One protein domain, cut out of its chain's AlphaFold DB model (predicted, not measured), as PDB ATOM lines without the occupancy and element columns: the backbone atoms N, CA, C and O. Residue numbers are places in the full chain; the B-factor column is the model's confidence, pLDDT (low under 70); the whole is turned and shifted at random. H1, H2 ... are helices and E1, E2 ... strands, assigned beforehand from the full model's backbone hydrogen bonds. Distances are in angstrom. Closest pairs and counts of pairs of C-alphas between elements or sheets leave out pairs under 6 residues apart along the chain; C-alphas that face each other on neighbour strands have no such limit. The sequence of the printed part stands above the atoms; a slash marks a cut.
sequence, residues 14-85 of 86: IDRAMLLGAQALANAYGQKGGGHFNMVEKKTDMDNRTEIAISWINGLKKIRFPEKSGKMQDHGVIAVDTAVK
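What this domain is: This is residues 14 to 85 of the 86 residues of an uncharacterized protein of Escherichia coli 2-005-03_S4_C3 (UniProt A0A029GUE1). What is the shape? Two separate antiparallel ribbons, hairpin E2-E3 and pair E1-E4, make an open V, with short H1 between their near ends; residues 65 to 73 fold back as a small unnamed loop. What builds it? The printed part has 72 residues, with one named helix and four named strands, in order E1, H1, E2, E3, E4: mixed class, extended, radius of gyration of the C-alphas 18.5 A, spans 58 by 40 by 20 A.

Where its parts are: Where are the strands? E2 is residues 37 to 44, from C-alpha 37 at (154.707, 171.390, 150.944), 21.8 A; E3 is 49 to 56, 22.5 A; E1 is 14 to 20, 18.9 A; E4 is 77 to 84, 21.5 A, ending at C-alpha 84 (158.064, 134.612, 156.298). And the helix? H1 is residues 22 to 29.

How they stand to each other: What pairs? In the hairpin E2 and E3, antiparallel at 164 degrees, N 40 and O 53 are 2.9 A apart, within hydrogen-bond range; in E1 and E4, antiparallel at 154 degrees, N 17 and O 80 are too, at 2.9 A. Where is H1? Its closest C-alphas to E4 are Ala 24 and Val 77, 7.3 A; its O i to N i+4 pairs are within range. E3 is apart from E1, H1 and E4.

The domain as a whole: How large? The farthest C-alphas, Met 46 and Ser 69, are 59.3 A apart. Any cut or weak place? The printed part has no cut; E3 to E4 is a long link, 20 residues; pLDDT is under 70 at residues 32 to 35 and 58 to 59.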
ATOM      1  N   ILE A  14     158.462 138.178 160.595       93.50
ATOM      2  CA  ILE A  14     157.429 138.986 159.953       93.50
ATOM      3  C   ILE A  14     158.105 140.027 159.078       93.50
ATOM      4  O   ILE A  14     158.840 140.872 159.587       93.50
ATOM      5  N   ASP A  15     157.767 140.000 157.796       94.38
ATOM      6  CA  ASP A  15     158.039 141.104 156.888       94.38
ATOM      7  C   ASP A  15     156.819 142.021 156.842       94.38
ATOM      8  O   ASP A  15     155.690 141.583 156.593       94.38
ATOM      9  N   ARG A  16     157.053 143.314 157.084       93.94
ATOM     10  CA  ARG A  16     156.032 144.358 156.990       93.94
ATOM     11  C   ARG A  16     156.184 145.117 155.683       93.94
ATOM     12  O   ARG A  16     157.203 145.760 155.443       93.94
ATOM     13  N   ALA A  17     155.119 145.123 154.894       93.12
ATOM     14  CA  ALA A  17     154.979 145.980 153.728       93.12
ATOM     15  C   ALA A  17     153.882 147.029 153.951       93.12
ATOM     16  O   ALA A  17     153.002 146.877 154.800       93.12
ATOM     17  N   MET A  18     153.917 148.099 153.159       91.12
ATOM     18  CA  MET A  18     152.835 149.077 153.091       91.12
ATOM     19  C   MET A  18     152.194 149.021 151.712       91.12
ATOM     20  O   MET A  18     152.838 149.318 150.706       91.12
ATOM     21  N   LEU A  19     150.910 148.673 151.668       87.94
ATOM     22  CA  LEU A  19     150.108 148.824 150.465       87.94
ATOM     23  C   LEU A  19     149.615 150.270 150.391       87.94
ATOM     24  O   LEU A  19     148.841 150.721 151.239       87.94
ATOM     25  N   LEU A  20     150.079 150.992 149.374       88.12
ATOM     26  CA  LEU A  20     149.701 152.379 149.125       88.12
ATOM     27  C   LEU A  20     148.535 152.437 148.136       88.12
ATOM     28  O   LEU A  20     148.651 151.992 146.995       88.12
ATOM     29  N   GLY A  21     147.417 153.013 148.567       86.75
ATOM     30  CA  GLY A  21     146.277 153.313 147.711       86.75
ATOM     31  C   GLY A  21     146.568 154.442 146.721       86.75
ATOM     32  O   GLY A  21     147.552 155.181 146.827       86.75
ATOM     33  N   ALA A  22     145.680 154.616 145.743       84.50
ATOM     34  CA  ALA A  22     145.936 155.521 144.623       84.50
ATOM     35  C   ALA A  22     146.053 156.990 145.037       84.50
ATOM     36  O   ALA A  22     146.827 157.729 144.435       84.50
ATOM     37  N   GLN A  23     145.321 157.418 146.071       82.62
ATOM     38  CA  GLN A  23     145.448 158.784 146.578       82.62
ATOM     39  C   GLN A  23     146.847 159.035 147.158       82.62
ATOM     40  O   GLN A  23     147.407 160.105 146.941       82.62
ATOM     41  N   ALA A  24     147.438 158.049 147.843       81.94
ATOM     42  CA  ALA A  24     148.790 158.164 148.388       81.94
ATOM     43  C   ALA A  24     149.837 158.263 147.266       81.94
ATOM     44  O   ALA A  24     150.689 159.148 147.295       81.94
ATOM     45  N   LEU A  25     149.723 157.418 146.237       81.12
ATOM     46  CA  LEU A  25     150.612 157.467 145.072       81.12
ATOM     47  C   LEU A  25     150.467 158.774 144.282       81.12
ATOM     48  O   LEU A  25     151.469 159.356 143.874       81.12
ATOM     49  N   ALA A  26     149.245 159.275 144.098       81.81
ATOM     50  CA  ALA A  26     149.012 160.544 143.414       81.81
ATOM     51  C   ALA A  26     149.526 161.747 144.212       81.81
ATOM     52  O   ALA A  26     150.058 162.680 143.619       81.81
ATOM     53  N   ASN A  27     149.429 161.726 145.542       77.94
ATOM     54  CA  ASN A  27     150.024 162.770 146.373       77.94
ATOM     55  C   ASN A  27     151.559 162.766 146.283       77.94
ATOM     56  O   ASN A  27     152.163 163.834 146.293       77.94
ATOM     57  N   ALA A  28     152.183 161.588 146.182       78.50
ATOM     58  CA  ALA A  28     153.636 161.460 146.095       78.50
ATOM     59  C   ALA A  28     154.192 161.808 144.701       78.50
ATOM     60  O   ALA A  28     155.200 162.500 144.595       78.50
ATOM     61  N   TYR A  29     153.537 161.340 143.634       78.00
ATOM     62  CA  TYR A  29     154.084 161.371 142.267       78.00
ATOM     63  C   TYR A  29     153.234 162.152 141.259       78.00
ATOM     64  O   TYR A  29     153.672 162.396 140.138       78.00
ATOM     65  N   GLY A  30     152.008 162.533 141.615       74.69
ATOM     66  CA  GLY A  30     151.063 163.176 140.698       74.69
ATOM     67  C   GLY A  30     151.370 164.644 140.402       74.69
ATOM     68  O   GLY A  30     150.767 165.214 139.493       74.69
ATOM     69  N   GLN A  31     152.304 165.265 141.128       72.06
ATOM     70  CA  GLN A  31     152.653 166.671 140.949       72.06
ATOM     71  C   GLN A  31     153.950 166.832 140.146       72.06
ATOM     72  O   GLN A  31     155.023 166.433 140.585       72.06
ATOM     73  N   LYS A  32     153.875 167.511 138.994       66.44
ATOM     74  CA  LYS A  32     155.035 167.803 138.127       66.44
ATOM     75  C   LYS A  32     155.915 168.984 138.583       66.44
ATOM     76  O   LYS A  32     156.826 169.360 137.856       66.44
ATOM     77  N   GLY A  33     155.665 169.564 139.759       65.00
ATOM     78  CA  GLY A  33     156.366 170.771 140.233       65.00
ATOM     79  C   GLY A  33     156.573 170.868 141.745       65.00
ATOM     80  O   GLY A  33     156.829 171.960 142.235       65.00
ATOM     81  N   GLY A  34     156.443 169.753 142.478       60.75
ATOM     82  CA  GLY A  34     156.437 169.738 143.947       60.75
ATOM     83  C   GLY A  34     155.114 170.258 144.521       60.75
ATOM     84  O   GLY A  34     154.593 171.278 144.074       60.75
ATOM     85  N   GLY A  35     154.507 169.512 145.450       63.19
ATOM     86  CA  GLY A  35     153.323 169.954 146.203       63.19
ATOM     87  C   GLY A  35     153.549 171.315 146.863       63.19
ATOM     88  O   GLY A  35     154.694 171.707 147.073       63.19
ATOM     89  N   HIS A  36     152.487 172.022 147.267       70.19
ATOM     90  CA  HIS A  36     152.613 173.135 148.220       70.19
ATOM     91  C   HIS A  36     152.994 172.585 149.600       70.19
ATOM     92  O   HIS A  36     152.199 172.675 150.521       70.19
ATOM     93  N   PHE A  37     154.150 171.938 149.721       77.50
ATOM     94  CA  PHE A  37     154.707 171.390 150.944       77.50
ATOM     95  C   PHE A  37     156.100 171.982 151.096       77.50
ATOM     96  O   PHE A  37     156.990 171.715 150.291       77.50
ATOM     97  N   ASN A  38     156.271 172.817 152.111       80.69
ATOM     98  CA  ASN A  38     157.556 173.378 152.476       80.69
ATOM     99  C   ASN A  38     157.808 173.114 153.954       80.69
ATOM    100  O   ASN A  38     156.915 173.299 154.783       80.69
ATOM    101  N   MET A  39     159.034 172.721 154.273       87.31
ATOM    102  CA  MET A  39     159.491 172.533 155.639       87.31
ATOM    103  C   MET A  39     160.741 173.375 155.832       87.31
ATOM    104  O   MET A  39     161.709 173.246 155.085       87.31
ATOM    105  N   VAL A  40     160.709 174.242 156.835       89.81
ATOM    106  CA  VAL A  40     161.861 175.033 157.246       89.81
ATOM    107  C   VAL A  40     162.208 174.616 158.659       89.81
ATOM    108  O   VAL A  40     161.402 174.773 159.574       89.81
ATOM    109  N   GLU A  41     163.411 174.089 158.824       94.81
ATOM    110  CA  GLU A  41     163.982 173.786 160.127       94.81
ATOM    111  C   GLU A  41     165.029 174.844 160.466       94.81
ATOM    112  O   GLU A  41     165.885 175.177 159.640       94.81
ATOM    113  N   LYS A  42     164.950 175.400 161.674       94.50
ATOM    114  CA  LYS A  42     165.940 176.343 162.193       94.50
ATOM    115  C   LYS A  42     166.266 176.031 163.640       94.50
ATOM    116  O   LYS A  42     165.410 175.622 164.420       94.50
ATOM    117  N   LYS A  43     167.513 176.299 164.005       95.44
ATOM    118  CA  LYS A  43     167.908 176.427 165.398       95.44
ATOM    119  C   LYS A  43     167.519 177.816 165.900       95.44
ATOM    120  O   LYS A  43     167.793 178.820 165.242       95.44
ATOM    121  N   THR A  44     166.813 177.861 167.018       93.50
ATOM    122  CA  THR A  44     166.356 179.085 167.682       93.50
ATOM    123  C   THR A  44     166.767 179.039 169.151       93.50
ATOM    124  O   THR A  44     167.234 178.007 169.634       93.50
ATOM    125  N   ASP A  45     166.655 180.172 169.850       93.06
ATOM    126  CA  ASP A  45     167.041 180.286 171.265       93.06
ATOM    127  C   ASP A  45     168.495 179.838 171.528       93.06
ATOM    128  O   ASP A  45     168.742 178.859 172.221       93.06
ATOM    129  N   MET A  46     169.475 180.524 170.919       91.50
ATOM    130  CA  MET A  46     170.913 180.224 171.090       91.50
ATOM    131  C   MET A  46     171.266 178.749 170.810       91.50
ATOM    132  O   MET A  46     171.998 178.116 171.565       91.50
ATOM    133  N   ASP A  47     170.694 178.189 169.741       91.44
ATOM    134  CA  ASP A  47     170.833 176.787 169.322       91.44
ATOM    135  C   ASP A  47     170.314 175.728 170.313       91.44
ATOM    136  O   ASP A  47     170.427 174.522 170.063       91.44
ATOM    137  N   ASN A  48     169.655 176.157 171.392       95.31
ATOM    138  CA  ASN A  48     169.080 175.288 172.413       95.31
ATOM    139  C   ASN A  48     167.755 174.646 171.968       95.31
ATOM    140  O   ASN A  48     167.339 173.620 172.509       95.31
ATOM    141  N   ARG A  49     167.079 175.219 170.963       93.12
ATOM    142  CA  ARG A  49     165.818 174.694 170.430       93.12
ATOM    143  C   ARG A  49     165.903 174.468 168.926       93.12
ATOM    144  O   ARG A  49     166.423 175.295 168.187       93.12
ATOM    145  N   THR A  50     165.352 173.349 168.463       95.69
ATOM    146  CA  THR A  50     165.009 173.174 167.046       95.69
ATOM    147  C   THR A  50     163.554 173.568 166.853       95.69
ATOM    148  O   THR A  50     162.669 173.028 167.516       95.69
ATOM    149  N   GLU A  51     163.311 174.492 165.936       94.25
ATOM    150  CA  GLU A  51     161.979 174.899 165.525       94.25
ATOM    151  C   GLU A  51     161.735 174.483 164.076       94.25
ATOM    152  O   GLU A  51     162.568 174.703 163.194       94.25
ATOM    153  N   ILE A  52     160.582 173.856 163.846       94.88
ATOM    154  CA  ILE A  52     160.173 173.346 162.540       94.88
ATOM    155  C   ILE A  52     158.882 174.057 162.153       94.88
ATOM    156  O   ILE A  52     157.868 173.941 162.841       94.88
ATOM    157  N   ALA A  53     158.918 174.768 161.030       91.38
ATOM    158  CA  ALA A  53     157.752 175.388 160.423       91.38
ATOM    159  C   ALA A  53     157.370 174.625 159.151       91.38
ATOM    160  O   ALA A  53     158.191 174.449 158.248       91.38
ATOM    161  N   ILE A  54     156.112 174.190 159.076       90.06
ATOM    162  CA  ILE A  54     155.564 173.472 157.923       90.06
ATOM    163  C   ILE A  54     154.488 174.341 157.277       90.06
ATOM    164  O   ILE A  54     153.522 174.733 157.929       90.06
ATOM    165  N   SER A  55     154.643 174.624 155.985       84.19
ATOM    166  CA  SER A  55     153.593 175.213 155.156       84.19
ATOM    167  C   SER A  55     153.052 174.140 154.227       84.19
ATOM    168  O   SER A  55     153.805 173.570 153.434       84.19
ATOM    169  N   TRP A  56     151.755 173.851 154.347       80.00
ATOM    170  CA  TRP A  56     151.098 172.849 153.520       80.00
ATOM    171  C   TRP A  56     149.710 173.296 153.049       80.00
ATOM    172  O   TRP A  56     148.864 173.658 153.864       80.00
ATOM    173  N   ILE A  57     149.457 173.228 151.736       71.75
ATOM    174  CA  ILE A  57     148.112 173.336 151.147       71.75
ATOM    175  C   ILE A  57     147.790 172.038 150.407       71.75
ATOM    176  O   ILE A  57     148.517 171.638 149.499       71.75
ATOM    177  N   ASN A  58     146.677 171.399 150.778       68.25
ATOM    178  CA  ASN A  58     146.291 170.081 150.274       68.25
ATOM    179  C   ASN A  58     144.883 170.074 149.653       68.25
ATOM    180  O   ASN A  58     143.970 169.403 150.134       68.25
ATOM    181  N   GLY A  59     144.689 170.854 148.587       64.50
ATOM    182  CA  GLY A  59     143.471 170.790 147.776       64.50
ATOM    183  C   GLY A  59     143.497 169.560 146.866       64.50
ATOM    184  O   GLY A  59     144.159 169.581 145.834       64.50
ATOM    185  N   LEU A  60     142.788 168.489 147.238       71.00
ATOM    186  CA  LEU A  60     142.763 167.223 146.496       71.00
ATOM    187  C   LEU A  60     141.353 166.892 145.993       71.00
ATOM    188  O   LEU A  60     140.398 166.903 146.771       71.00
ATOM    189  N   LYS A  61     141.216 166.453 144.736       76.56
ATOM    190  CA  LYS A  61     140.038 165.675 144.321       76.56
ATOM    191  C   LYS A  61     140.273 164.205 144.670       76.56
ATOM    192  O   LYS A  61     141.245 163.621 144.205       76.56
ATOM    193  N   LYS A  62     139.366 163.604 145.450       80.62
ATOM    194  CA  LYS A  62     139.498 162.210 145.902       80.62
ATOM    195  C   LYS A  62     139.490 161.230 144.720       80.62
ATOM    196  O   LYS A  62     138.472 161.121 144.027       80.62
ATOM    197  N   ILE A  63     140.589 160.502 144.530       84.88
ATOM    198  CA  ILE A  63     140.724 159.426 143.541       84.88
ATOM    199  C   ILE A  63     140.044 158.186 144.107       84.88
ATOM    200  O   ILE A  63     140.386 157.734 145.194       84.88
ATOM    201  N   ARG A  64     139.041 157.663 143.403       85.94
ATOM    202  CA  ARG A  64     138.230 156.535 143.870       85.94
ATOM    203  C   ARG A  64     137.940 155.583 142.720       85.94
ATOM    204  O   ARG A  64     137.685 156.043 141.609       85.94
ATOM    205  N   PHE A  65     137.891 154.292 143.023       85.75
ATOM    206  CA  PHE A  65     137.509 153.231 142.095       85.75
ATOM    207  C   PHE A  65     136.337 152.436 142.671       85.75
ATOM    208  O   PHE A  65     136.229 152.326 143.899       85.75
ATOM    209  N   PRO A  66     135.455 151.895 141.819       89.38
ATOM    210  CA  PRO A  66     134.424 150.978 142.267       89.38
ATOM    211  C   PRO A  66     135.049 149.629 142.635       89.38
ATOM    212  O   PRO A  66     135.771 149.019 141.847       89.38
ATOM    213  N   GLU A  67     134.754 149.146 143.836       85.25
ATOM    214  CA  GLU A  67     134.996 147.757 144.218       85.25
ATOM    215  C   GLU A  67     133.992 146.826 143.504       85.25
ATOM    216  O   GLU A  67     133.014 147.285 142.912       85.25
ATOM    217  N   LYS A  68     134.164 145.501 143.609       87.75
ATOM    218  CA  LYS A  68     133.218 144.501 143.071       87.75
ATOM    219  C   LYS A  68     131.768 144.705 143.542       87.75
ATOM    220  O   LYS A  68     130.845 144.326 142.835       87.75
ATOM    221  N   SER A  69     131.571 145.305 144.717       90.69
ATOM    222  CA  SER A  69     130.261 145.655 145.284       90.69
ATOM    223  C   SER A  69     129.690 146.989 144.774       90.69
ATOM    224  O   SER A  69     128.610 147.393 145.197       90.69
ATOM    225  N   GLY A  70     130.415 147.717 143.919       89.38
ATOM    226  CA  GLY A  70     130.063 149.064 143.462       89.38
ATOM    227  C   GLY A  70     130.410 150.180 144.454       89.38
ATOM    228  O   GLY A  70     130.236 151.359 144.143       89.38
ATOM    229  N   LYS A  71     130.933 149.851 145.645       88.31
ATOM    230  CA  LYS A  71     131.371 150.852 146.623       88.31
ATOM    231  C   LYS A  71     132.612 151.591 146.116       88.31
ATOM    232  O   LYS A  71     133.600 150.971 145.740       88.31
ATOM    233  N   MET A  72     132.578 152.923 146.161       86.88
ATOM    234  CA  MET A  72     133.708 153.769 145.763       86.88
ATOM    235  C   MET A  72     134.752 153.855 146.879       86.88
ATOM    236  O   MET A  72     134.445 154.342 147.967       86.88
ATOM    237  N   GLN A  73     135.985 153.430 146.600       82.62
ATOM    238  CA  GLN A  73     137.077 153.322 147.576       82.62
ATOM    239  C   GLN A  73     138.404 153.823 146.977       82.62
ATOM    240  O   GLN A  73     138.571 153.836 145.760       82.62
ATOM    241  N   ASP A  74     139.352 154.239 147.817       78.12
ATOM    242  CA  ASP A  74     140.706 154.681 147.419       78.12
ATOM    243  C   ASP A  74     141.828 153.736 147.905       78.12
ATOM    244  O   ASP A  74     143.008 154.014 147.688       78.12
ATOM    245  N   HIS A  75     141.441 152.622 148.542       77.50
ATOM    246  CA  HIS A  75     142.278 151.622 149.221       77.50
ATOM    247  C   HIS A  75     143.136 152.130 150.396       77.50
ATOM    248  O   HIS A  75     143.786 151.315 151.046       77.50
ATOM    249  N   GLY A  76     143.079 153.423 150.739       83.31
ATOM    250  CA  GLY A  76     143.798 153.998 151.877       83.31
ATOM    251  C   GLY A  76     145.299 153.679 151.897       83.31
ATOM    252  O   GLY A  76     145.947 153.580 150.859       83.31
ATOM    253  N   VAL A  77     145.858 153.534 153.097       85.56
ATOM    254  CA  VAL A  77     147.191 152.967 153.328       85.56
ATOM    255  C   VAL A  77     147.017 151.816 154.306       85.56
ATOM    256  O   VAL A  77     146.400 151.995 155.355       85.56
ATOM    257  N   ILE A  78     147.529 150.641 153.952       90.00
ATOM    258  CA  ILE A  78     147.337 149.412 154.727       90.00
ATOM    259  C   ILE A  78     148.708 148.834 155.069       90.00
ATOM    260  O   ILE A  78     149.532 148.620 154.181       90.00
ATOM    261  N   ALA A  79     148.950 148.573 156.355       92.38
ATOM    262  CA  ALA A  79     150.088 147.769 156.782       92.38
ATOM    263  C   ALA A  79     149.780 146.289 156.519       92.38
ATOM    264  O   ALA A  79     148.729 145.791 156.924       92.38
ATOM    265  N   VAL A  80     150.686 145.605 155.824       92.88
ATOM    266  CA  VAL A  80     150.580 144.184 155.488       92.88
ATOM    267  C   VAL A  80     151.706 143.451 156.199       92.88
ATOM    268  O   VAL A  80     152.865 143.557 155.803       92.88
ATOM    269  N   ASP A  81     151.347 142.718 157.247       93.75
ATOM    270  CA  ASP A  81     152.271 141.878 158.004       93.75
ATOM    271  C   ASP A  81     152.213 140.451 157.454       93.75
ATOM    272  O   ASP A  81     151.161 139.808 157.478       93.75
ATOM    273  N   THR A  82     153.338 139.961 156.934       93.62
ATOM    274  CA  THR A  82     153.439 138.636 156.309       93.62
ATOM    275  C   THR A  82     154.391 137.758 157.105       93.62
ATOM    276  O   THR A  82     155.539 138.132 157.328       93.62
ATOM    277  N   ALA A  83     153.932 136.574 157.519       94.38
ATOM    278  CA  ALA A  83     154.805 135.567 158.113       94.38
ATOM    279  C   ALA A  83     155.729 134.982 157.035       94.38
ATOM    280  O   ALA A  83     155.251 134.475 156.019       94.38
ATOM    281  N   VAL A  84     157.040 135.039 157.261       93.44
ATOM    282  CA  VAL A  84     158.064 134.612 156.298       93.44
ATOM    283  C   VAL A  84     159.019 133.587 156.906       93.44
ATOM    284  O   VAL A  84     159.185 133.486 158.124       93.44
ATOM    285  N   LYS A  85     159.668 132.812 156.035       88.62
ATOM    286  CA  LYS A  85     160.796 131.946 156.383       88.62
ATOM    287  C   LYS A  85     162.060 132.576 155.794       88.62
ATOM    288  O   LYS A  85     162.021 132.983 154.637       88.62
TER     289      LYS A  85